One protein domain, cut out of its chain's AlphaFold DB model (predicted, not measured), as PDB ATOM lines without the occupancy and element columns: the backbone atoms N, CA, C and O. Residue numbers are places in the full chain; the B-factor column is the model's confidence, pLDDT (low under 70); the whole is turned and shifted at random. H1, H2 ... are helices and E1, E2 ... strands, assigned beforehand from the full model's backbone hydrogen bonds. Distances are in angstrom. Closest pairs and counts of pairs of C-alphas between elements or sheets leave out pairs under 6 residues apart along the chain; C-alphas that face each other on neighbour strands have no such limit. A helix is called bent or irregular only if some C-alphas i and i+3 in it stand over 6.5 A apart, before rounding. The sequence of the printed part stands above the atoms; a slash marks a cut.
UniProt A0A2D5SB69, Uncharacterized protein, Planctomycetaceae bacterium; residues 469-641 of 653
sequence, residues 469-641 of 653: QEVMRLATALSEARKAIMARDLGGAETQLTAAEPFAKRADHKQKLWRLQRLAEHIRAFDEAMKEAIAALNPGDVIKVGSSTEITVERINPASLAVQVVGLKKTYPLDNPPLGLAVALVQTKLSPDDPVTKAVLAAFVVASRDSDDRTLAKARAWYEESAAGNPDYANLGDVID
ATOM      1  N   GLN A 469      63.053  -1.756 -25.381       92.50
ATOM      2  CA  GLN A 469      64.278  -2.282 -25.983       92.50
ATOM      3  C   GLN A 469      65.268  -1.168 -26.357       92.50
ATOM      4  O   GLN A 469      66.470  -1.343 -26.173       92.50
ATOM      5  N   GLU A 470      64.782  -0.028 -26.852       93.94
ATOM      6  CA  GLU A 470      65.616   1.148 -27.131       93.94
ATOM      7  C   GLU A 470      66.188   1.739 -25.840       93.94
ATOM      8  O   GLU A 470      67.382   2.012 -25.790       93.94
ATOM      9  N   VAL A 471      65.389   1.839 -24.770       93.38
ATOM     10  CA  VAL A 471      65.871   2.298 -23.452       93.38
ATOM     11  C   VAL A 471      66.942   1.361 -22.890       93.38
ATOM     12  O   VAL A 471      67.968   1.827 -22.402       93.38
ATOM     13  N   MET A 472      66.764   0.042 -23.017       91.94
ATOM     14  CA  MET A 472      67.791  -0.930 -22.619       91.94
ATOM     15  C   MET A 472      69.095  -0.761 -23.407       91.94
ATOM     16  O   MET A 472      70.177  -0.826 -22.819       91.94
ATOM     17  N   ARG A 473      69.008  -0.546 -24.727       94.19
ATOM     18  CA  ARG A 473      70.186  -0.308 -25.577       94.19
ATOM     19  C   ARG A 473      70.889   0.989 -25.204       94.19
ATOM     20  O   ARG A 473      72.106   0.979 -25.065       94.19
ATOM     21  N   LEU A 474      70.125   2.055 -24.974       95.00
ATOM     22  CA  LEU A 474      70.645   3.333 -24.510       95.00
ATOM     23  C   LEU A 474      71.375   3.190 -23.171       95.00
ATOM     24  O   LEU A 474      72.535   3.570 -23.073       95.00
ATOM     25  N   ALA A 475      70.726   2.606 -22.159       94.38
ATOM     26  CA  ALA A 475      71.315   2.409 -20.834       94.38
ATOM     27  C   ALA A 475      72.622   1.606 -20.907       94.38
ATOM     28  O   ALA A 475      73.623   1.979 -20.298       94.38
ATOM     29  N   THR A 476      72.632   0.536 -21.711       94.50
ATOM     30  CA  THR A 476      73.834  -0.279 -21.940       94.50
ATOM     31  C   THR A 476      74.951   0.561 -22.559       94.50
ATOM     32  O   THR A 476      76.051   0.595 -22.014       94.50
ATOM     33  N   ALA A 477      74.664   1.286 -23.643       96.44
ATOM     34  CA  ALA A 477      75.647   2.107 -24.341       96.44
ATOM     35  C   ALA A 477      76.200   3.243 -23.457       96.44
ATOM     36  O   ALA A 477      77.413   3.420 -23.377       96.44
ATOM     37  N   LEU A 478      75.354   3.967 -22.712       96.88
ATOM     38  CA  LEU A 478      75.807   5.026 -21.796       96.88
ATOM     39  C   LEU A 478      76.650   4.469 -20.636       96.88
ATOM     40  O   LEU A 478      77.662   5.063 -20.262       96.88
ATOM     41  N   SER A 479      76.278   3.309 -20.083       95.94
ATOM     42  CA  SER A 479      77.054   2.645 -19.030       95.94
ATOM     43  C   SER A 479      78.426   2.179 -19.538       95.94
ATOM     44  O   SER A 479      79.448   2.404 -18.881       95.94
ATOM     45  N   GLU A 480      78.474   1.587 -20.735       96.31
ATOM     46  CA  GLU A 480      79.724   1.191 -21.388       96.31
ATOM     47  C   GLU A 480      80.592   2.403 -21.739       96.31
ATOM     48  O   GLU A 480      81.801   2.365 -21.495       96.31
ATOM     49  N   ALA A 481      79.991   3.498 -22.209       97.50
ATOM     50  CA  ALA A 481      80.682   4.760 -22.442       97.50
ATOM     51  C   ALA A 481      81.313   5.297 -21.153       97.50
ATOM     52  O   ALA A 481      82.518   5.548 -21.120       97.50
ATOM     53  N   ARG A 482      80.548   5.400 -20.056       96.81
ATOM     54  CA  ARG A 482      81.070   5.852 -18.754       96.81
ATOM     55  C   ARG A 482      82.230   4.976 -18.287       96.81
ATOM     56  O   ARG A 482      83.261   5.486 -17.852       96.81
ATOM     57  N   LYS A 483      82.093   3.654 -18.408       96.31
ATOM     58  CA  LYS A 483      83.153   2.703 -18.055       96.31
ATOM     59  C   LYS A 483      84.415   2.914 -18.897       96.31
ATOM     60  O   LYS A 483      85.510   2.879 -18.341       96.31
ATOM     61  N   ALA A 484      84.272   3.136 -20.203       96.88
ATOM     62  CA  ALA A 484      85.390   3.416 -21.101       96.88
ATOM     63  C   ALA A 484      86.080   4.748 -20.749       96.88
ATOM     64  O   ALA A 484      87.306   4.787 -20.642       96.88
ATOM     65  N   ILE A 485      85.310   5.794 -20.425       96.56
ATOM     66  CA  ILE A 485      85.831   7.080 -19.933       96.56
ATOM     67  C   ILE A 485      86.669   6.888 -18.657       96.56
ATOM     68  O   ILE A 485      87.809   7.349 -18.589       96.56
ATOM     69  N   MET A 486      86.155   6.155 -17.663       95.06
ATOM     70  CA  MET A 486      86.887   5.859 -16.418       95.06
ATOM     71  C   MET A 486      88.134   4.991 -16.643       95.06
ATOM     72  O   MET A 486      89.071   5.010 -15.843       95.06
ATOM     73  N   ALA A 487      88.155   4.216 -17.729       95.38
ATOM     74  CA  ALA A 487      89.309   3.436 -18.159       95.38
ATOM     75  C   ALA A 487      90.302   4.238 -19.020       95.38
ATOM     76  O   ALA A 487      91.308   3.665 -19.436       95.38
ATOM     77  N   ARG A 488      90.042   5.531 -19.278       94.81
ATOM     78  CA  ARG A 488      90.795   6.389 -20.216       94.81
ATOM     79  C   ARG A 488      90.802   5.874 -21.659       94.81
ATOM     80  O   ARG A 488      91.646   6.269 -22.457       94.81
ATOM     81  N   ASP A 489      89.836   5.034 -22.019       96.12
ATOM     82  CA  ASP A 489      89.603   4.586 -23.390       96.12
ATOM     83  C   ASP A 489      88.594   5.517 -24.073       96.12
ATOM     84  O   ASP A 489      87.410   5.207 -24.214       96.12
ATOM     85  N   LEU A 490      89.060   6.708 -24.460       95.19
ATOM     86  CA  LEU A 490      88.197   7.721 -25.076       95.19
ATOM     87  C   LEU A 490      87.675   7.295 -26.458       95.19
ATOM     88  O   LEU A 490      86.590   7.715 -26.844       95.19
ATOM     89  N   GLY A 491      88.403   6.436 -27.183       91.56
ATOM     90  CA  GLY A 491      87.938   5.885 -28.461       91.56
ATOM     91  C   GLY A 491      86.798   4.878 -28.278       91.56
ATOM     92  O   GLY A 491      85.796   4.924 -28.999       91.56
ATOM     93  N   GLY A 492      86.910   4.006 -27.270       93.81
ATOM     94  CA  GLY A 492      85.820   3.126 -26.855       93.81
ATOM     95  C   GLY A 492      84.604   3.907 -26.353       93.81
ATOM     96  O   GLY A 492      83.477   3.587 -26.729       93.81
ATOM     97  N   ALA A 493      84.822   4.967 -25.570       97.00
ATOM     98  CA  ALA A 493      83.750   5.839 -25.092       97.00
ATOM     99  C   ALA A 493      82.980   6.498 -26.243       97.00
ATOM    100  O   ALA A 493      81.757   6.426 -26.273       97.00
ATOM    101  N   GLU A 494      83.686   7.087 -27.208       92.81
ATOM    102  CA  GLU A 494      83.085   7.745 -28.375       92.81
ATOM    103  C   GLU A 494      82.239   6.771 -29.202       92.81
ATOM    104  O   GLU A 494      81.087   7.064 -29.509       92.81
ATOM    105  N   THR A 495      82.751   5.558 -29.442       93.31
ATOM    106  CA  THR A 495      82.008   4.491 -30.137       93.31
ATOM    107  C   THR A 495      80.666   4.197 -29.458       93.31
ATOM    108  O   THR A 495      79.642   4.040 -30.125       93.31
ATOM    109  N   GLN A 496      80.657   4.135 -28.125       97.38
ATOM    110  CA  GLN A 496      79.455   3.850 -27.341       97.38
ATOM    111  C   GLN A 496      78.493   5.041 -27.282       97.38
ATOM    112  O   GLN A 496      77.280   4.855 -27.354       97.38
ATOM    113  N   LEU A 497      79.012   6.268 -27.209       96.38
ATOM    114  CA  LEU A 497      78.195   7.485 -27.239       96.38
ATOM    115  C   LEU A 497      77.491   7.649 -28.593       96.38
ATOM    116  O   LEU A 497      76.288   7.893 -28.618       96.38
ATOM    117  N   THR A 498      78.180   7.401 -29.708       92.69
ATOM    118  CA  THR A 498      77.556   7.392 -31.041       92.69
ATOM    119  C   THR A 498      76.509   6.283 -31.175       92.69
ATOM    120  O   THR A 498      75.444   6.492 -31.751       92.69
ATOM    121  N   ALA A 499      76.751   5.102 -30.595       91.75
ATOM    122  CA  ALA A 499      75.755   4.029 -30.571       91.75
ATOM    123  C   ALA A 499      74.507   4.378 -29.732       91.75
ATOM    124  O   ALA A 499      73.427   3.842 -29.990       91.75
ATOM    125  N   ALA A 500      74.639   5.263 -28.739       96.31
ATOM    126  CA  ALA A 500      73.559   5.708 -27.862       96.31
ATOM    127  C   ALA A 500      72.636   6.766 -28.502       96.31
ATOM    128  O   ALA A 500      71.434   6.768 -28.220       96.31
ATOM    129  N   GLU A 501      73.161   7.627 -29.377       95.00
ATOM    130  CA  GLU A 501      72.437   8.740 -30.022       95.00
ATOM    131  C   GLU A 501      71.039   8.396 -30.571       95.00
ATOM    132  O   GLU A 501      70.075   9.051 -30.161       95.00
ATOM    133  N   PRO A 502      70.846   7.361 -31.417       94.56
ATOM    134  CA  PRO A 502      69.528   7.071 -31.998       94.56
ATOM    135  C   PRO A 502      68.481   6.624 -30.963       94.56
ATOM    136  O   PRO A 502      67.282   6.607 -31.253       94.56
ATOM    137  N   PHE A 503      68.909   6.250 -29.755       94.38
ATOM    138  CA  PHE A 503      68.033   5.777 -28.684       94.38
ATOM    139  C   PHE A 503      67.704   6.867 -27.650       94.38
ATOM    140  O   PHE A 503      66.749   6.716 -26.877       94.38
ATOM    141  N   ALA A 504      68.427   7.991 -27.652       93.56
ATOM    142  CA  ALA A 504      68.192   9.139 -26.777       93.56
ATOM    143  C   ALA A 504      67.017  10.006 -27.272       93.56
ATOM    144  O   ALA A 504      67.171  11.159 -27.663       93.56
ATOM    145  N   LYS A 505      65.806   9.437 -27.287       90.00
ATOM    146  CA  LYS A 505      64.607  10.116 -27.811       90.00
ATOM    147  C   LYS A 505      64.017  11.144 -26.842       90.00
ATOM    148  O   LYS A 505      63.566  12.201 -27.279       90.00
ATOM    149  N   ARG A 506      64.042  10.857 -25.534       88.56
ATOM    150  CA  ARG A 506      63.521  11.748 -24.483       88.56
ATOM    151  C   ARG A 506      64.519  12.852 -24.127       88.56
ATOM    152  O   ARG A 506      65.724  12.654 -24.255       88.56
ATOM    153  N   ALA A 507      64.025  13.986 -23.635       85.94
ATOM    154  CA  ALA A 507      64.873  15.108 -23.225       85.94
ATOM    155  C   ALA A 507      65.872  14.716 -22.119       85.94
ATOM    156  O   ALA A 507      67.061  14.991 -22.248       85.94
ATOM    157  N   ASP A 508      65.430  13.983 -21.096       88.94
ATOM    158  CA  ASP A 508      66.280  13.489 -20.004       88.94
ATOM    159  C   ASP A 508      67.366  12.516 -20.499       88.94
ATOM    160  O   ASP A 508      68.527  12.603 -20.094       88.94
ATOM    161  N   HIS A 509      67.027  11.646 -21.455       92.75
ATOM    162  CA  HIS A 509      67.991  10.762 -22.112       92.75
ATOM    163  C   HIS A 509      69.050  11.548 -22.898       92.75
ATOM    164  O   HIS A 509      70.239  11.232 -22.818       92.75
ATOM    165  N   LYS A 510      68.628  12.578 -23.648       92.38
ATOM    166  CA  LYS A 510      69.538  13.459 -24.395       92.38
ATOM    167  C   LYS A 510      70.471  14.214 -23.460       92.38
ATOM    168  O   LYS A 510      71.655  14.298 -23.753       92.38
ATOM    169  N   GLN A 511      69.972  14.699 -22.324       90.88
ATOM    170  CA  GLN A 511      70.799  15.372 -21.322       90.88
ATOM    171  C   GLN A 511      71.856  14.432 -20.725       90.88
ATOM    172  O   GLN A 511      73.026  14.801 -20.660       90.88
ATOM    173  N   LYS A 512      71.488  13.199 -20.349       94.75
ATOM    174  CA  LYS A 512      72.449  12.193 -19.854       94.75
ATOM    175  C   LYS A 512      73.529  11.861 -20.891       94.75
ATOM    176  O   LYS A 512      74.708  11.800 -20.545       94.75
ATOM    177  N   LEU A 513      73.137  11.676 -22.154       95.50
ATOM    178  CA  LEU A 513      74.068  11.460 -23.268       95.50
ATOM    179  C   LEU A 513      75.010  12.658 -23.450       95.50
ATOM    180  O   LEU A 513      76.228  12.483 -23.473       95.50
ATOM    181  N   TRP A 514      74.450  13.866 -23.507       93.06
ATOM    182  CA  TRP A 514      75.186  15.119 -23.649       93.06
ATOM    183  C   TRP A 514      76.220  15.307 -22.530       93.06
ATOM    184  O   TRP A 514      77.380  15.619 -22.800       93.06
ATOM    185  N   ARG A 515      75.847  15.030 -21.271       95.69
ATOM    186  CA  ARG A 515      76.766  15.122 -20.124       95.69
ATOM    187  C   ARG A 515      77.950  14.167 -20.257       95.69
ATOM    188  O   ARG A 515      79.076  14.565 -19.967       95.69
ATOM    189  N   LEU A 516      77.731  12.933 -20.723       96.75
ATOM    190  CA  LEU A 516      78.830  11.990 -20.968       96.75
ATOM    191  C   LEU A 516      79.711  12.393 -22.155       96.75
ATOM    192  O   LEU A 516      80.927  12.219 -22.076       96.75
ATOM    193  N   GLN A 517      79.130  12.951 -23.221       95.25
ATOM    194  CA  GLN A 517      79.896  13.499 -24.346       95.25
ATOM    195  C   GLN A 517      80.822  14.628 -23.873       95.25
ATOM    196  O   GLN A 517      82.031  14.564 -24.107       95.25
ATOM    197  N   ARG A 518      80.293  15.593 -23.109       94.31
ATOM    198  CA  ARG A 518      81.093  16.678 -22.519       94.31
ATOM    199  C   ARG A 518      82.139  16.172 -21.536       94.31
ATOM    200  O   ARG A 518      83.267  16.656 -21.544       94.31
ATOM    201  N   LEU A 519      81.813  15.169 -20.719       96.75
ATOM    202  CA  LEU A 519      82.785  14.541 -19.824       96.75
ATOM    203  C   LEU A 519      83.972  13.952 -20.610       96.75
ATOM    204  O   LEU A 519      85.121  14.200 -20.249       96.75
ATOM    205  N   ALA A 520      83.709  13.206 -21.688       96.25
ATOM    206  CA  ALA A 520      84.751  12.614 -22.530       96.25
ATOM    207  C   ALA A 520      85.626  13.679 -23.215       96.25
ATOM    208  O   ALA A 520      86.853  13.556 -23.240       96.25
ATOM    209  N   GLU A 521      85.009  14.739 -23.736       90.38
ATOM    210  CA  GLU A 521      85.700  15.866 -24.366       90.38
ATOM    211  C   GLU A 521      86.611  16.606 -23.379       90.38
ATOM    212  O   GLU A 521      87.797  16.800 -23.651       90.38
ATOM    213  N   HIS A 522      86.103  16.947 -22.196       95.31
ATOM    214  CA  HIS A 522      86.889  17.603 -21.154       95.31
ATOM    215  C   HIS A 522      88.062  16.743 -20.669       95.31
ATOM    216  O   HIS A 522      89.128  17.273 -20.359       95.31
ATOM    217  N   ILE A 523      87.915  15.417 -20.646       96.56
ATOM    218  CA  ILE A 523      89.024  14.509 -20.321       96.56
ATOM    219  C   ILE A 523      90.082  14.508 -21.425       96.56
ATOM    220  O   ILE A 523      91.272  14.526 -21.116       96.56
ATOM    221  N   ARG A 524      89.676  14.563 -22.698       93.69
ATOM    222  CA  ARG A 524      90.607  14.725 -23.825       93.69
ATOM    223  C   ARG A 524      91.392  16.033 -23.707       93.69
ATOM    224  O   ARG A 524      92.613  16.022 -23.840       93.69
ATOM    225  N   ALA A 525      90.703  17.134 -23.403       87.88
ATOM    226  CA  ALA A 525      91.329  18.435 -23.178       87.88
ATOM    227  C   ALA A 525      92.308  18.403 -21.990       87.88
ATOM    228  O   ALA A 525      93.408  18.949 -22.083       87.88
ATOM    229  N   PHE A 526      91.955  17.709 -20.902       96.56
ATOM    230  CA  PHE A 526      92.859  17.495 -19.771       96.56
ATOM    231  C   PHE A 526      94.130  16.749 -20.195       96.56
ATOM    232  O   PHE A 526      95.231  17.158 -19.829       96.56
ATOM    233  N   ASP A 527      93.993  15.656 -20.951       94.81
ATOM    234  CA  ASP A 527      95.125  14.824 -21.361       94.81
ATOM    235  C   ASP A 527      96.086  15.587 -22.290       94.81
ATOM    236  O   ASP A 527      97.305  15.478 -22.132       94.81
ATOM    237  N   GLU A 528      95.569  16.407 -23.212       89.50
ATOM    238  CA  GLU A 528      96.394  17.292 -24.048       89.50
ATOM    239  C   GLU A 528      97.091  18.378 -23.216       89.50
ATOM    240  O   GLU A 528      98.316  18.516 -23.288       89.50
ATOM    241  N   ALA A 529      96.364  19.068 -22.332       91.69
ATOM    242  CA  ALA A 529      96.956  20.065 -21.439       91.69
ATOM    243  C   ALA A 529      98.034  19.456 -20.524       91.69
ATOM    244  O   ALA A 529      99.053  20.088 -20.241       91.69
ATOM    245  N   MET A 530      97.852  18.205 -20.090       96.56
ATOM    246  CA  MET A 530      98.838  17.475 -19.296       96.56
ATOM    247  C   MET A 530     100.100  17.167 -20.111       96.56
ATOM    248  O   MET A 530     101.208  17.368 -19.606       96.56
ATOM    249  N   LYS A 531      99.967  16.726 -21.370       94.44
ATOM    250  CA  LYS A 531     101.115  16.505 -22.271       94.44
ATOM    251  C   LYS A 531     101.898  17.794 -22.498       94.44
ATOM    252  O   LYS A 531     103.123  17.788 -22.376       94.44
ATOM    253  N   GLU A 532     101.206  18.897 -22.777       91.94
ATOM    254  CA  GLU A 532     101.831  20.209 -22.962       91.94
ATOM    255  C   GLU A 532     102.514  20.712 -21.688       91.94
ATOM    256  O   GLU A 532     103.619  21.261 -21.750       91.94
ATOM    257  N   ALA A 533     101.882  20.514 -20.526       95.94
ATOM    258  CA  ALA A 533     102.464  20.841 -19.231       95.94
ATOM    259  C   ALA A 533     103.790  20.107 -19.048       95.94
ATOM    260  O   ALA A 533     104.814  20.748 -18.828       95.94
ATOM    261  N   ILE A 534     103.793  18.784 -19.232       96.50
ATOM    262  CA  ILE A 534     104.982  17.939 -19.082       96.50
ATOM    263  C   ILE A 534     106.076  18.324 -20.080       96.50
ATOM    264  O   ILE A 534     107.243  18.396 -19.696       96.50
ATOM    265  N   ALA A 535     105.720  18.596 -21.338       94.81
ATOM    266  CA  ALA A 535     106.672  18.984 -22.379       94.81
ATOM    267  C   ALA A 535     107.373  20.320 -22.086       94.81
ATOM    268  O   ALA A 535     108.487  20.544 -22.554       94.81
ATOM    269  N   ALA A 536     106.731  21.202 -21.317       95.12
ATOM    270  CA  ALA A 536     107.283  22.499 -20.948       95.12
ATOM    271  C   ALA A 536     108.086  22.497 -19.640       95.12
ATOM    272  O   ALA A 536     108.719  23.509 -19.333       95.12
ATOM    273  N   LEU A 537     108.057  21.405 -18.872       97.19
ATOM    274  CA  LEU A 537     108.809  21.304 -17.626       97.19
ATOM    275  C   LEU A 537     110.311  21.176 -17.883       97.19
ATOM    276  O   LEU A 537     110.762  20.501 -18.809       97.19
ATOM    277  N   ASN A 538     111.090  21.737 -16.966       97.25
ATOM    278  CA  ASN A 538     112.532  21.584 -16.880       97.25
ATOM    279  C   ASN A 538     112.933  20.996 -15.517       97.25
ATOM    280  O   ASN A 538     112.275  21.234 -14.500       97.25
ATOM    281  N   PRO A 539     114.041  20.236 -15.445       97.94
ATOM    282  CA  PRO A 539     114.650  19.888 -14.167       97.94
ATOM    283  C   PRO A 539     114.970  21.146 -13.345       97.94
ATOM    284  O   PRO A 539     115.659  22.047 -13.820       97.94
ATOM    285  N   GLY A 540     114.505  21.179 -12.101       97.56
ATOM    286  CA  GLY A 540     114.600  22.313 -11.183       97.56
ATOM    287  C   GLY A 540     113.294  23.089 -11.017       97.56
ATOM    288  O   GLY A 540     113.169  23.819 -10.034       97.56
ATOM    289  N   ASP A 541     112.315  22.903 -11.907       98.12
ATOM    290  CA  ASP A 541     111.032  23.601 -11.817       98.12
ATOM    291  C   ASP A 541     110.292  23.235 -10.530       98.12
ATOM    292  O   ASP A 541     110.266  22.074 -10.108       98.12
ATOM    293  N   VAL A 542     109.678  24.237  -9.899       97.62
ATOM    294  CA  VAL A 542     108.894  24.064  -8.673       97.62
ATOM    295  C   VAL A 542     107.413  24.131  -9.012       97.62
ATOM    296  O   VAL A 542     106.932  25.136  -9.529       97.62
ATOM    297  N   ILE A 543     106.681  23.067  -8.688       97.62
ATOM    298  CA  ILE A 543     105.240  22.955  -8.919       97.62
ATOM    299  C   ILE A 543     104.531  22.939  -7.564       97.62
ATOM    300  O   ILE A 543     104.928  22.218  -6.644       97.62
ATOM    301  N   LYS A 544     103.456  23.719  -7.440       97.12
ATOM    302  CA  LYS A 544     102.598  23.730  -6.250       97.12
ATOM    303  C   LYS A 544     101.494  22.690  -6.396       97.12
ATOM    304  O   LYS A 544     100.641  22.803  -7.267       97.12
ATOM    305  N   VAL A 545     101.503  21.684  -5.528       96.62
ATOM    306  CA  VAL A 545     100.488  20.631  -5.447       96.62
ATOM    307  C   VAL A 545      99.555  20.918  -4.272       96.62
ATOM    308  O   VAL A 545      99.920  20.777  -3.102       96.62
ATOM    309  N   GLY A 546      98.322  21.319  -4.581       92.44
ATOM    310  CA  GLY A 546      97.368  21.765  -3.565       92.44
ATOM    311  C   GLY A 546      97.785  23.092  -2.923       92.44
ATOM    312  O   GLY A 546      98.398  23.935  -3.568       92.44
ATOM    313  N   SER A 547      97.433  23.303  -1.652       91.06
ATOM    314  CA  SER A 547      97.655  24.589  -0.973       91.06
ATOM    315  C   SER A 547      99.024  24.741  -0.304       91.06
ATOM    316  O   SER A 547      99.417  25.860   0.005       91.06
ATOM    317  N   SER A 548      99.738  23.644  -0.037       92.19
ATOM    318  CA  SER A 548     100.917  23.678   0.844       92.19
ATOM    319  C   SER A 548     102.097  22.821   0.402       92.19
ATOM    320  O   SER A 548     103.171  22.937   0.989       92.19
ATOM    321  N   THR A 549     101.928  21.942  -0.588       97.06
ATOM    322  CA  THR A 549     103.008  21.043  -1.003       97.06
ATOM    323  C   THR A 549     103.704  21.617  -2.224       97.06
ATOM    324  O   THR A 549     103.091  21.764  -3.274       97.06
ATOM    325  N   GLU A 550     104.992  21.909  -2.099       97.19
ATOM    326  CA  GLU A 550     105.851  22.236  -3.235       97.19
ATOM    327  C   GLU A 550     106.665  21.003  -3.617       97.19
ATOM    328  O   GLU A 550     107.198  20.293  -2.753       97.19
ATOM    329  N   ILE A 551     106.734  20.730  -4.915       97.56
ATOM    330  CA  ILE A 551     107.553  19.659  -5.470       97.56
ATOM    331  C   ILE A 551     108.556  20.258  -6.447       97.56
ATOM    332  O   ILE A 551     108.219  21.168  -7.199       97.56
ATOM    333  N   THR A 552     109.774  19.731  -6.458       98.06
ATOM    334  CA  THR A 552     110.801  20.122  -7.429       98.06
ATOM    335  C   THR A 552     110.956  19.023  -8.467       98.06
ATOM    336  O   THR A 552     111.162  17.862  -8.108       98.06
ATOM    337  N   VAL A 553     110.858  19.357  -9.750       98.19
ATOM    338  CA  VAL A 553     111.077  18.416 -10.851       98.19
ATOM    339  C   VAL A 553     112.556  18.042 -10.885       98.19
ATOM    340  O   VAL A 553     113.414  18.899 -11.040       98.19
ATOM    341  N   GLU A 554     112.888  16.764 -10.732       97.94
ATOM    342  CA  GLU A 554     114.281  16.300 -10.790       97.94
ATOM    343  C   GLU A 554     114.628  15.756 -12.175       97.94
ATOM    344  O   GLU A 554     115.716  16.000 -12.700       97.94
ATOM    345  N   ARG A 555     113.718  14.978 -12.765       97.62
ATOM    346  CA  ARG A 555     113.918  14.356 -14.074       97.62
ATOM    347  C   ARG A 555     112.584  14.075 -14.742       97.62
ATOM    348  O   ARG A 555     111.663  13.572 -14.104       97.62
ATOM    349  N   ILE A 556     112.535  14.317 -16.042       97.12
ATOM    350  CA  ILE A 556     111.375  14.052 -16.886       97.12
ATOM    351  C   ILE A 556     111.755  12.923 -17.842       97.12
ATOM    352  O   ILE A 556     112.756  13.024 -18.549       97.12
ATOM    353  N   ASN A 557     110.980  11.842 -17.840       95.31
ATOM    354  CA  ASN A 557     111.051  10.780 -18.840       95.31
ATOM    355  C   ASN A 557     109.693  10.689 -19.555       95.31
ATOM    356  O   ASN A 557     108.678  10.986 -18.927       95.31
ATOM    357  N   PRO A 558     109.628  10.167 -20.795       92.38
ATOM    358  CA  PRO A 558     108.363  10.024 -21.523       92.38
ATOM    359  C   PRO A 558     107.280   9.212 -20.792       92.38
ATOM    360  O   PRO A 558     106.100   9.428 -21.023       92.38
ATOM    361  N   ALA A 559     107.672   8.287 -19.907       96.12
ATOM    362  CA  ALA A 559     106.750   7.426 -19.160       96.12
ATOM    363  C   ALA A 559     106.632   7.774 -17.664       96.12
ATOM    364  O   ALA A 559     105.792   7.213 -16.964       96.12
ATOM    365  N   SER A 560     107.492   8.647 -17.128       97.19
ATOM    366  CA  SER A 560     107.553   8.890 -15.682       97.19
ATOM    367  C   SER A 560     108.129  10.258 -15.336       97.19
ATOM    368  O   SER A 560     109.123  10.676 -15.931       97.19
ATOM    369  N   LEU A 561     107.623  10.872 -14.272       97.94
ATOM    370  CA  LEU A 561     108.136  12.112 -13.703       97.94
ATOM    371  C   LEU A 561     108.795  11.839 -12.343       97.94
ATOM    372  O   LEU A 561     108.140  11.377 -11.406       97.94
ATOM    373  N   ALA A 562     110.095  12.114 -12.225       97.94
ATOM    374  CA  ALA A 562     110.801  12.078 -10.949       97.94
ATOM    375  C   ALA A 562     110.777  13.465 -10.304       97.94
ATOM    376  O   ALA A 562     111.231  14.445 -10.898       97.94
ATOM    377  N   VAL A 563     110.265  13.535  -9.079       98.06
ATOM    378  CA  VAL A 563     110.089  14.771  -8.317       98.06
ATOM    379  C   VAL A 563     110.657  14.619  -6.912       98.06
ATOM    380  O   VAL A 563     110.669  13.528  -6.339       98.06
ATOM    381  N   GLN A 564     111.095  15.725  -6.328       97.75
ATOM    382  CA  GLN A 564     111.516  15.808  -4.940       97.75
ATOM    383  C   GLN A 564     110.433  16.510  -4.116       97.75
ATOM    384  O   GLN A 564     110.082  17.653  -4.388       97.75
ATOM    385  N   VAL A 565     109.914  15.826  -3.097       96.75
ATOM    386  CA  VAL A 565     108.877  16.326  -2.185       96.75
ATOM    387  C   VAL A 565     109.460  16.373  -0.780       96.75
ATOM    388  O   VAL A 565     109.737  15.326  -0.196       96.75
ATOM    389  N   VAL A 566     109.683  17.574  -0.239       93.62
ATOM    390  CA  VAL A 566     110.260  17.772   1.111       93.62
ATOM    391  C   VAL A 566     111.553  16.952   1.302       93.62
ATOM    392  O   VAL A 566     111.733  16.208   2.262       93.62
ATOM    393  N   GLY A 567     112.452  17.016   0.316       92.81
ATOM    394  CA  GLY A 567     113.722  16.287   0.334       92.81
ATOM    395  C   GLY A 567     113.648  14.815  -0.098       92.81
ATOM    396  O   GLY A 567     114.691  14.247  -0.426       92.81
ATOM    397  N   LEU A 568     112.460  14.204  -0.174       97.06
ATOM    398  CA  LEU A 568     112.276  12.815  -0.608       97.06
ATOM    399  C   LEU A 568     112.067  12.723  -2.118       97.06
ATOM    400  O   LEU A 568     111.151  13.331  -2.664       97.06
ATOM    401  N   LYS A 569     112.882  11.907  -2.786       97.69
ATOM    402  CA  LYS A 569     112.744  11.628  -4.218       97.69
ATOM    403  C   LYS A 569     111.648  10.592  -4.445       97.69
ATOM    404  O   LYS A 569     111.677   9.519  -3.840       97.69
ATOM    405  N   LYS A 570     110.694  10.908  -5.313       97.94
ATOM    406  CA  LYS A 570     109.621  10.015  -5.755       97.94
ATOM    407  C   LYS A 570     109.562  10.004  -7.273       97.94
ATOM    408  O   LYS A 570     109.908  10.983  -7.923       97.94
ATOM    409  N   THR A 571     109.119   8.894  -7.841       97.88
ATOM    410  CA  THR A 571     108.909   8.761  -9.282       97.88
ATOM    411  C   THR A 571     107.477   8.328  -9.508       97.88
ATOM    412  O   THR A 571     107.041   7.333  -8.931       97.88
ATOM    413  N   TYR A 572     106.755   9.104 -10.307       97.69
ATOM    414  CA  TYR A 572     105.358   8.871 -10.634       97.69
ATOM    415  C   TYR A 572     105.239   8.483 -12.104       97.69
ATOM    416  O   TYR A 572     105.892   9.116 -12.939       97.69
ATOM    417  N   PRO A 573     104.458   7.450 -12.435       97.25
ATOM    418  CA  PRO A 573     104.212   7.102 -13.822       97.25
ATOM    419  C   PRO A 573     103.236   8.130 -14.432       97.25
ATOM    420  O   PRO A 573     102.370   8.659 -13.733       97.25
ATOM    421  N   LEU A 574     103.444   8.499 -15.699       94.75
ATOM    422  CA  LEU A 574     102.677   9.567 -16.364       94.75
ATOM    423  C   LEU A 574     101.330   9.098 -16.928       94.75
ATOM    424  O   LEU A 574     100.477   9.929 -17.216       94.75
ATOM    425  N   ASP A 575     101.133   7.790 -17.068       92.69
ATOM    426  CA  ASP A 575      99.855   7.167 -17.431       92.69
ATOM    427  C   ASP A 575      98.866   7.132 -16.254       92.69
ATOM    428  O   ASP A 575      97.656   7.107 -16.463       92.69
ATOM    429  N   ASN A 576      99.371   7.156 -15.017       93.88
ATOM    430  CA  ASN A 576      98.560   7.205 -13.805       93.88
ATOM    431  C   ASN A 576      99.210   8.064 -12.699       93.88
ATOM    432  O   ASN A 576      99.616   7.543 -11.649       93.88
ATOM    433  N   PRO A 577      99.368   9.382 -12.924       95.50
ATOM    434  CA  PRO A 577      99.891  10.281 -11.908       95.50
ATOM    435  C   PRO A 577      98.891  10.411 -10.746       95.50
ATOM    436  O   PRO A 577      97.681  10.400 -10.970       95.50
ATOM    437  N   PRO A 578      99.357  10.611  -9.495       96.69
ATOM    438  CA  PRO A 578      98.459  10.906  -8.384       96.69
ATOM    439  C   PRO A 578      97.560  12.102  -8.703       96.69
ATOM    440  O   PRO A 578      98.053  13.120  -9.194       96.69
ATOM    441  N   LEU A 579      96.275  12.015  -8.345       96.38
ATOM    442  CA  LEU A 579      95.249  13.008  -8.692       96.38
ATOM    443  C   LEU A 579      95.701  14.462  -8.461       96.38
ATOM    444  O   LEU A 579      95.595  15.305  -9.347       96.38
ATOM    445  N   GLY A 580      96.259  14.754  -7.280       96.38
ATOM    446  CA  GLY A 580      96.725  16.101  -6.940       96.38
ATOM    447  C   GLY A 580      97.886  16.592  -7.810       96.38
ATOM    448  O   GLY A 580      97.941  17.777  -8.128       96.38
ATOM    449  N   LEU A 581      98.789  15.694  -8.215       97.44
ATOM    450  CA  LEU A 581      99.903  16.021  -9.106       97.44
ATOM    451  C   LEU A 581      99.403  16.303 -10.526       97.44
ATOM    452  O   LEU A 581      99.825  17.287 -11.122       97.44
ATOM    453  N   ALA A 582      98.494  15.474 -11.041       97.50
ATOM    454  CA  ALA A 582      97.920  15.641 -12.375       97.50
ATOM    455  C   ALA A 582      97.224  17.004 -12.520       97.50
ATOM    456  O   ALA A 582      97.521  17.765 -13.437       97.50
ATOM    457  N   VAL A 583      96.364  17.348 -11.553       97.62
ATOM    458  CA  VAL A 583      95.679  18.650 -11.499       97.62
ATOM    459  C   VAL A 583      96.686  19.800 -11.438       97.62
ATOM    460  O   VAL A 583      96.555  20.761 -12.190       97.62
ATOM    461  N   ALA A 584      97.702  19.703 -10.576       97.56
ATOM    462  CA  ALA A 584      98.712  20.749 -10.432       97.56
ATOM    463  C   ALA A 584      99.520  20.971 -11.716       97.56
ATOM    464  O   ALA A 584      99.821  22.111 -12.055       97.56
ATOM    465  N   LEU A 585      99.848  19.896 -12.443       97.25
ATOM    466  CA  LEU A 585     100.529  19.973 -13.735       97.25
ATOM    467  C   LEU A 585      99.676  20.716 -14.761       97.25
ATOM    468  O   LEU A 585     100.147  21.682 -15.354       97.25
ATOM    469  N   VAL A 586      98.415  20.322 -14.928       96.94
ATOM    470  CA  VAL A 586      97.500  20.963 -15.884       96.94
ATOM    471  C   VAL A 586      97.267  22.440 -15.542       96.94
ATOM    472  O   VAL A 586      97.271  23.287 -16.434       96.94
ATOM    473  N   GLN A 587      97.182  22.790 -14.257       96.38
ATOM    474  CA  GLN A 587      97.068  24.182 -13.795       96.38
ATOM    475  C   GLN A 587      98.301  25.055 -14.089       96.38
ATOM    476  O   GLN A 587      98.215  26.273 -13.979       96.38
ATOM    477  N   THR A 588      99.446  24.480 -14.474       96.00
ATOM    478  CA  THR A 588     100.581  25.284 -14.973       96.00
ATOM    479  C   THR A 588     100.366  25.798 -16.399       96.00
ATOM    480  O   THR A 588     101.085  26.693 -16.841       96.00
ATOM    481  N   LYS A 589      99.402  25.222 -17.125       93.50
ATOM    482  CA  LYS A 589      99.077  25.560 -18.516       93.50
ATOM    483  C   LYS A 589      97.739  26.245 -18.665       93.50
ATOM    484  O   LYS A 589      97.625  27.176 -19.453       93.50
ATOM    485  N   LEU A 590      96.752  25.786 -17.909       90.88
ATOM    486  CA  LEU A 590      95.405  26.317 -17.965       90.88
ATOM    487  C   LEU A 590      95.212  27.423 -16.926       90.88
ATOM    488  O   LEU A 590      95.727  27.335 -15.809       90.88
ATOM    489  N   SER A 591      94.468  28.466 -17.295       91.25
ATOM    490  CA  SER A 591      94.181  29.580 -16.392       91.25
ATOM    491  C   SER A 591      93.248  29.114 -15.272       91.25
ATOM    492  O   SER A 591      92.151  28.637 -15.556       91.25
ATOM    493  N   PRO A 592      93.618  29.257 -13.989       90.50
ATOM    494  CA  PRO A 592      92.800  28.759 -12.886       90.50
ATOM    495  C   PRO A 592      91.472  29.506 -12.715       90.50
ATOM    496  O   PRO A 592      90.626  29.010 -11.975       90.50
ATOM    497  N   ASP A 593      91.301  30.661 -13.362       90.25
ATOM    498  CA  ASP A 593      90.099  31.503 -13.292       90.25
ATOM    499  C   ASP A 593      89.172  31.320 -14.504       90.25
ATOM    500  O   ASP A 593      88.081  31.881 -14.543       90.25
ATOM    501  N   ASP A 594      89.592  30.536 -15.500       88.00
ATOM    502  CA  ASP A 594      88.789  30.263 -16.688       88.00
ATOM    503  C   ASP A 594      87.719  29.184 -16.392       88.00
ATOM    504  O   ASP A 594      88.061  28.098 -15.902       88.00
ATOM    505  N   PRO A 595      86.425  29.440 -16.679       90.56
ATOM    506  CA  PRO A 595      85.356  28.471 -16.443       90.56
ATOM    507  C   PRO A 595      85.577  27.149 -17.184       90.56
ATOM    508  O   PRO A 595      85.283  26.094 -16.615       90.56
ATOM    509  N   VAL A 596      86.144  27.163 -18.395       90.00
ATOM    510  CA  VAL A 596      86.422  25.929 -19.155       90.00
ATOM    511  C   VAL A 596      87.439  25.074 -18.404       90.00
ATOM    512  O   VAL A 596      87.239  23.877 -18.190       90.00
ATOM    513  N   THR A 597      88.500  25.707 -17.903       93.12
ATOM    514  CA  THR A 597      89.518  25.049 -17.082       93.12
ATOM    515  C   THR A 597      88.909  24.350 -15.862       93.12
ATOM    516  O   THR A 597      89.287  23.218 -15.549       93.12
ATOM    517  N   LYS A 598      87.929  24.958 -15.183       96.81
ATOM    518  CA  LYS A 598      87.236  24.321 -14.047       96.81
ATOM    519  C   LYS A 598      86.490  23.054 -14.458       96.81
ATOM    520  O   LYS A 598      86.641  22.034 -13.784       96.81
ATOM    521  N   ALA A 599      85.748  23.094 -15.566       95.81
ATOM    522  CA  ALA A 599      85.038  21.925 -16.084       95.81
ATOM    523  C   ALA A 599      86.005  20.798 -16.472       95.81
ATOM    524  O   ALA A 599      85.768  19.639 -16.130       95.81
ATOM    525  N   VAL A 600      87.138  21.135 -17.095       95.56
ATOM    526  CA  VAL A 600      88.208  20.187 -17.446       95.56
ATOM    527  C   VAL A 600      88.798  19.507 -16.206       95.56
ATOM    528  O   VAL A 600      88.927  18.280 -16.159       95.56
ATOM    529  N   LEU A 601      89.114  20.278 -15.161       97.31
ATOM    530  CA  LEU A 601      89.629  19.730 -13.901       97.31
ATOM    531  C   LEU A 601      88.588  18.866 -13.175       97.31
ATOM    532  O   LEU A 601      88.937  17.813 -12.633       97.31
ATOM    533  N   ALA A 602      87.322  19.285 -13.166       97.88
ATOM    534  CA  ALA A 602      86.226  18.517 -12.588       97.88
ATOM    535  C   ALA A 602      86.037  17.183 -13.317       97.88
ATOM    536  O   ALA A 602      86.039  16.140 -12.667       97.88
ATOM    537  N   ALA A 603      85.984  17.193 -14.651       97.62
ATOM    538  CA  ALA A 603      85.843  15.999 -15.481       97.62
ATOM    539  C   ALA A 603      86.937  14.960 -15.211       97.62
ATOM    540  O   ALA A 603      86.648  13.776 -15.020       97.62
ATOM    541  N   PHE A 604      88.190  15.413 -15.106       97.88
ATOM    542  CA  PHE A 604      89.313  14.551 -14.747       97.88
ATOM    543  C   PHE A 604      89.123  13.877 -13.385       97.88
ATOM    544  O   PHE A 604      89.360  12.673 -13.260       97.88
ATOM    545  N   VAL A 605      88.697  14.639 -12.371       97.75
ATOM    546  CA  VAL A 605      88.429  14.097 -11.034       97.75
ATOM    547  C   VAL A 605      87.268  13.108 -11.089       97.75
ATOM    548  O   VAL A 605      87.405  12.005 -10.577       97.75
ATOM    549  N   VAL A 606      86.162  13.427 -11.758       97.50
ATOM    550  CA  VAL A 606      85.010  12.514 -11.864       97.50
ATOM    551  C   VAL A 606      85.384  11.179 -12.511       97.50
ATOM    552  O   VAL A 606      84.929  10.131 -12.060       97.50
ATOM    553  N   ALA A 607      86.245  11.190 -13.530       96.56
ATOM    554  CA  ALA A 607      86.682   9.971 -14.208       96.56
ATOM    555  C   ALA A 607      87.857   9.246 -13.530       96.56
ATOM    556  O   ALA A 607      88.230   8.154 -13.962       96.56
ATOM    557  N   SER A 608      88.475   9.832 -12.503       95.88
ATOM    558  CA  SER A 608      89.597   9.204 -11.808       95.88
ATOM    559  C   SER A 608      89.129   8.064 -10.903       95.88
ATOM    560  O   SER A 608      88.172   8.190 -10.143       95.88
ATOM    561  N   ARG A 609      89.855   6.941 -10.943       92.75
ATOM    562  CA  ARG A 609      89.579   5.758 -10.108       92.75
ATOM    563  C   ARG A 609      89.870   5.984  -8.625       92.75
ATOM    564  O   ARG A 609      89.351   5.243  -7.798       92.75
ATOM    565  N   ASP A 610      90.693   6.983  -8.315       92.81
ATOM    566  CA  ASP A 610      91.108   7.328  -6.953       92.81
ATOM    567  C   ASP A 610      90.199   8.388  -6.307       92.81
ATOM    568  O   ASP A 610      90.534   8.932  -5.253       92.81
ATOM    569  N   SER A 611      89.074   8.720  -6.942       94.31
ATOM    570  CA  SER A 611      88.158   9.733  -6.431       94.31
ATOM    571  C   SER A 611      87.306   9.212  -5.279       94.31
ATOM    572  O   SER A 611      86.654   8.175  -5.368       94.31
ATOM    573  N   ASP A 612      87.314   9.973  -4.191       96.00
ATOM    574  CA  ASP A 612      86.474   9.815  -3.008       96.00
ATOM    575  C   ASP A 612      85.418  10.934  -2.913       96.00
ATOM    576  O   ASP A 612      85.459  11.916  -3.662       96.00
ATOM    577  N   ASP A 613      84.500  10.833  -1.949       96.56
ATOM    578  CA  ASP A 613      83.428  11.818  -1.732       96.56
ATOM    579  C   ASP A 613      83.943  13.258  -1.600       96.56
ATOM    580  O   ASP A 613      83.302  14.207  -2.054       96.56
ATOM    581  N   ARG A 614      85.128  13.443  -1.004       96.31
ATOM    582  CA  ARG A 614      85.730  14.767  -0.820       96.31
ATOM    583  C   ARG A 614      86.213  15.336  -2.150       96.31
ATOM    584  O   ARG A 614      86.018  16.524  -2.418       96.31
ATOM    585  N   THR A 615      86.867  14.525  -2.971       96.44
ATOM    586  CA  THR A 615      87.309  14.937  -4.308       96.44
ATOM    587  C   THR A 615      86.128  15.148  -5.252       96.44
ATOM    588  O   THR A 615      86.130  16.137  -5.981       96.44
ATOM    589  N   LEU A 616      85.077  14.330  -5.166       97.19
ATOM    590  CA  LEU A 616      83.839  14.527  -5.924       97.19
ATOM    591  C   LEU A 616      83.099  15.799  -5.494       97.19
ATOM    592  O   LEU A 616      82.621  16.538  -6.348       97.19
ATOM    593  N   ALA A 617      83.066  16.126  -4.198       97.25
ATOM    594  CA  ALA A 617      82.540  17.410  -3.729       97.25
ATOM    595  C   ALA A 617      83.330  18.597  -4.305       97.25
ATOM    596  O   ALA A 617      82.747  19.608  -4.689       97.25
ATOM    597  N   LYS A 618      84.656  18.459  -4.429       96.69
ATOM    598  CA  LYS A 618      85.492  19.468  -5.090       96.69
ATOM    599  C   LYS A 618      85.197  19.571  -6.590       96.69
ATOM    600  O   LYS A 618      85.153  20.678  -7.114       96.69
ATOM    601  N   ALA A 619      84.980  18.445  -7.269       97.56
ATOM    602  CA  ALA A 619      84.589  18.430  -8.675       97.56
ATOM    603  C   ALA A 619      83.223  19.102  -8.893       97.56
ATOM    604  O   ALA A 619      83.095  19.900  -9.817       97.56
ATOM    605  N   ARG A 620      82.241  18.865  -8.006       97.81
ATOM    606  CA  ARG A 620      80.950  19.580  -8.013       97.81
ATOM    607  C   ARG A 620      81.142  21.092  -7.901       97.81
ATOM    608  O   ARG A 620      80.617  21.815  -8.735       97.81
ATOM    609  N   ALA A 621      81.946  21.551  -6.939       97.69
ATOM    610  CA  ALA A 621      82.233  22.978  -6.773       97.69
ATOM    611  C   ALA A 621      82.884  23.592  -8.026       97.69
ATOM    612  O   ALA A 621      82.524  24.687  -8.438       97.69
ATOM    613  N   TRP A 622      83.798  22.873  -8.682       97.69
ATOM    614  CA  TRP A 622      84.379  23.334  -9.944       97.69
ATOM    615  C   TRP A 622      83.373  23.384 -11.094       97.69
ATOM    616  O   TRP A 622      83.423  24.329 -11.873       97.69
ATOM    617  N   TYR A 623      82.450  22.428 -11.208       97.56
ATOM    618  CA  TYR A 623      81.375  22.533 -12.197       97.56
ATOM    619  C   TYR A 623      80.418  23.690 -11.901       97.56
ATOM    620  O   TYR A 623      79.987  24.355 -12.834       97.56
ATOM    621  N   GLU A 624      80.129  23.981 -10.633       96.50
ATOM    622  CA  GLU A 624      79.314  25.137 -10.241       96.50
ATOM    623  C   GLU A 624      80.016  26.467 -10.567       96.50
ATOM    624  O   GLU A 624      79.418  27.346 -11.184       96.50
ATOM    625  N   GLU A 625      81.310  26.594 -10.242       95.38
ATOM    626  CA  GLU A 625      82.143  27.743 -10.639       95.38
ATOM    627  C   GLU A 625      82.195  27.897 -12.169       95.38
ATOM    628  O   GLU A 625      82.114  29.007 -12.692       95.38
ATOM    629  N   SER A 626      82.310  26.778 -12.888       94.00
ATOM    630  CA  SER A 626      82.299  26.744 -14.349       94.00
ATOM    631  C   SER A 626      80.964  27.233 -14.912       94.00
ATOM    632  O   SER A 626      80.955  28.119 -15.763       94.00
ATOM    633  N   ALA A 627      79.846  26.732 -14.380       93.56
ATOM    634  CA  ALA A 627      78.493  27.115 -14.774       93.56
ATOM    635  C   ALA A 627      78.188  28.595 -14.483       93.56
ATOM    636  O   ALA A 627      77.476  29.245 -15.245       93.56
ATOM    637  N   ALA A 628      78.755  29.149 -13.407       93.69
ATOM    638  CA  ALA A 628      78.641  30.571 -13.093       93.69
ATOM    639  C   ALA A 628      79.376  31.463 -14.111       93.69
ATOM    640  O   ALA A 628      78.934  32.581 -14.372       93.69
ATOM    641  N   GLY A 629      80.490  30.983 -14.679       86.62
ATOM    642  CA  GLY A 629      81.243  31.693 -15.718       86.62
ATOM    643  C   GLY A 629      80.751  31.428 -17.144       86.62
ATOM    644  O   GLY A 629      80.904  32.293 -18.002       86.62
ATOM    645  N   ASN A 630      80.155  30.262 -17.399       85.44
ATOM    646  CA  ASN A 630      79.535  29.898 -18.669       85.44
ATOM    647  C   ASN A 630      78.285  29.013 -18.426       85.44
ATOM    648  O   ASN A 630      78.434  27.856 -18.018       85.44
ATOM    649  N   PRO A 631      77.067  29.516 -18.722       84.56
ATOM    650  CA  PRO A 631      75.811  28.780 -18.564       84.56
ATOM    651  C   PRO A 631      75.733  27.446 -19.316       84.56
ATOM    652  O   PRO A 631      74.945  26.590 -18.923       84.56
ATOM    653  N   ASP A 632      76.553  27.230 -20.346       83.44
ATOM    654  CA  ASP A 632      76.594  25.964 -21.087       83.44
ATOM    655  C   ASP A 632      77.049  24.790 -20.215       83.44
ATOM    656  O   ASP A 632      76.752  23.640 -20.526       83.44
ATOM    657  N   TYR A 633      77.746  25.056 -19.107       88.94
ATOM    658  CA  TYR A 633      78.140  24.037 -18.131       88.94
ATOM    659  C   TYR A 633      77.095  23.811 -17.037       88.94
ATOM    660  O   TYR A 633      77.325  23.015 -16.118       88.94
ATOM    661  N   ALA A 634      75.935  24.472 -17.128       85.44
ATOM    662  CA  ALA A 634      74.804  24.170 -16.269       85.44
ATOM    663  C   ALA A 634      74.469  22.676 -16.365       85.44
ATOM    664  O   ALA A 634      74.481  22.072 -17.436       85.44
ATOM    665  N   ASN A 635      74.183  22.062 -15.219       89.62
ATOM    666  CA  ASN A 635      73.853  20.639 -15.085       89.62
ATOM    667  C   ASN A 635      75.010  19.661 -15.354       89.62
ATOM    668  O   ASN A 635      74.833  18.460 -15.166       89.62
ATOM    669  N   LEU A 636      76.216  20.105 -15.732       93.31
ATOM    670  CA  LEU A 636      77.333  19.174 -15.940       93.31
ATOM    671  C   LEU A 636      77.740  18.459 -14.639       93.31
ATOM    672  O   LEU A 636      78.197  17.321 -14.680       93.31
ATOM    673  N   GLY A 637      77.492  19.085 -13.482       94.12
ATOM    674  CA  GLY A 637      77.661  18.474 -12.160       94.12
ATOM    675  C   GLY A 637      76.838  17.200 -11.942       94.12
ATOM    676  O   GLY A 637      77.303  16.304 -11.235       94.12
ATOM    677  N   ASP A 638      75.690  17.066 -12.609       95.69
ATOM    678  CA  ASP A 638      74.786  15.916 -12.465       95.69
ATOM    679  C   ASP A 638      75.411  14.615 -12.991       95.69
ATOM    680  O   ASP A 638      75.018  13.524 -12.585       95.69
ATOM    681  N   VAL A 639      76.442  14.707 -13.844       96.44
ATOM    682  CA  VAL A 639      77.193  13.545 -14.361       96.44
ATOM    683  C   VAL A 639      77.830  12.708 -13.240       96.44
ATOM    684  O   VAL A 639      78.161  11.534 -13.423       96.44
ATOM    685  N   ILE A 640      78.035  13.318 -12.069       96.69
ATOM    686  CA  ILE A 640      78.574  12.650 -10.882       96.69
ATOM    687  C   ILE A 640      77.549  11.667 -10.319       96.69
ATOM    688  O   ILE A 640      77.915  10.551  -9.944       96.69
ATOM    689  N   ASP A 641      76.282  12.074 -10.311       95.69
ATOM    690  CA  ASP A 641      75.170  11.362  -9.682       95.69
ATOM    691  C   ASP A 641      74.366  10.511 -10.681       95.69
ATOM    692  O   ASP A 641      73.591   9.647 -10.273       95.69
TER     693      ASP A 641
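AT A GLANCE: This is residues 469 to 641 of the 653 residues of an uncharacterized protein of Planctomycetaceae bacterium (UniProt A0A2D5SB69). One long helix, H3, runs as a spine through an elongated domain: at one end H1 and H2 lie beside it in an up-and-down bundle of three, and at the other end a small, strongly twisted sheet of four strands makes a head, with H4 packed on it. H5 crosses H3 near its middle, and H6 and H7 pack beyond and beside H5. The printed part has 173 residues, with seven named helices and four named strands in the order H1 H2 H3 E1 E2 E3 E4 H4 H5 H6 H7; the class is mixed, helices and strands. The sheet runs E1 E2 E3 E4, antiparallel throughout. The whole is compact, with a radius of gyration of the C-alphas of 17.4 A, and spans 58 by 32 by 26 A.

IN THESE COORDINATES: H1, residues 469 to 486, begins with C-alpha 469 at (64.278, -2.282, -25.983) and is 25.9 A long. H2, residues 490 to 503, is irregular, with C-alphas 499 and 502 7.1 A apart. H3, residues 507 to 536, is 43.1 A long and ends with C-alpha 536 at (107.283, 22.499, -20.948). The strands are E1, 542 to 545; E2, 549 to 557, 22.1 A long, which bends by 64 degrees at residue 554; E3, 560 to 565; and E4, 568 to 573. H4 is 579 to 586, H5 595 to 607, H6 613 to 629, 24.4 A long, and H7 636 to 640, ending with C-alpha 640 at (78.574, 12.650, -10.882).

HOW THE PARTS SIT: H1 and H2 form a helical hairpin at a shallow tilt of 18 degrees; their closest C-alphas, of Ala 481 and Ala 493, are 4.2 A apart. H3, the hub, touches H2 with its residues 510 to 524 alone, opposite ways at 16 degrees, a shallow tilt. With its residues 519 to 526 alone it touches H5, about perpendicular at 81 degrees, closest at C-alphas His 522 and Val 600, 4.7 A. H5 and H6 form a helical hairpin at a shallow tilt of 24 degrees, closest at C-alphas Pro 595 and Ser 626, 4.1 A. H7 touches H6, closest at C-alphas Gly 637 and Arg 620, 5.4 A. E1 to E4 form a meander, each strand the antiparallel neighbour of the one before; N 543 and O 551 are 2.9 A apart, N 562 and O 555 2.8 A, N 563 and O 570 2.8 A, within hydrogen-bond range. H4 is on this sheet, and its Ala 584 and Val 545 of E1 have the closest C-alphas, 5.3 A. Every O i to N i+4 pair is within range in H1, H3, H4, H5 and H6; H2 has 8 of 10, and H7 0 of 1 but 2 of 2 O i to N i+3 pairs.

THE WHOLE: The C-alphas farthest apart, of Gln 469 and Gly 567, are 59.0 A apart. The printed part has no cut and no long link, and no printed residue is under 70 in pLDDT.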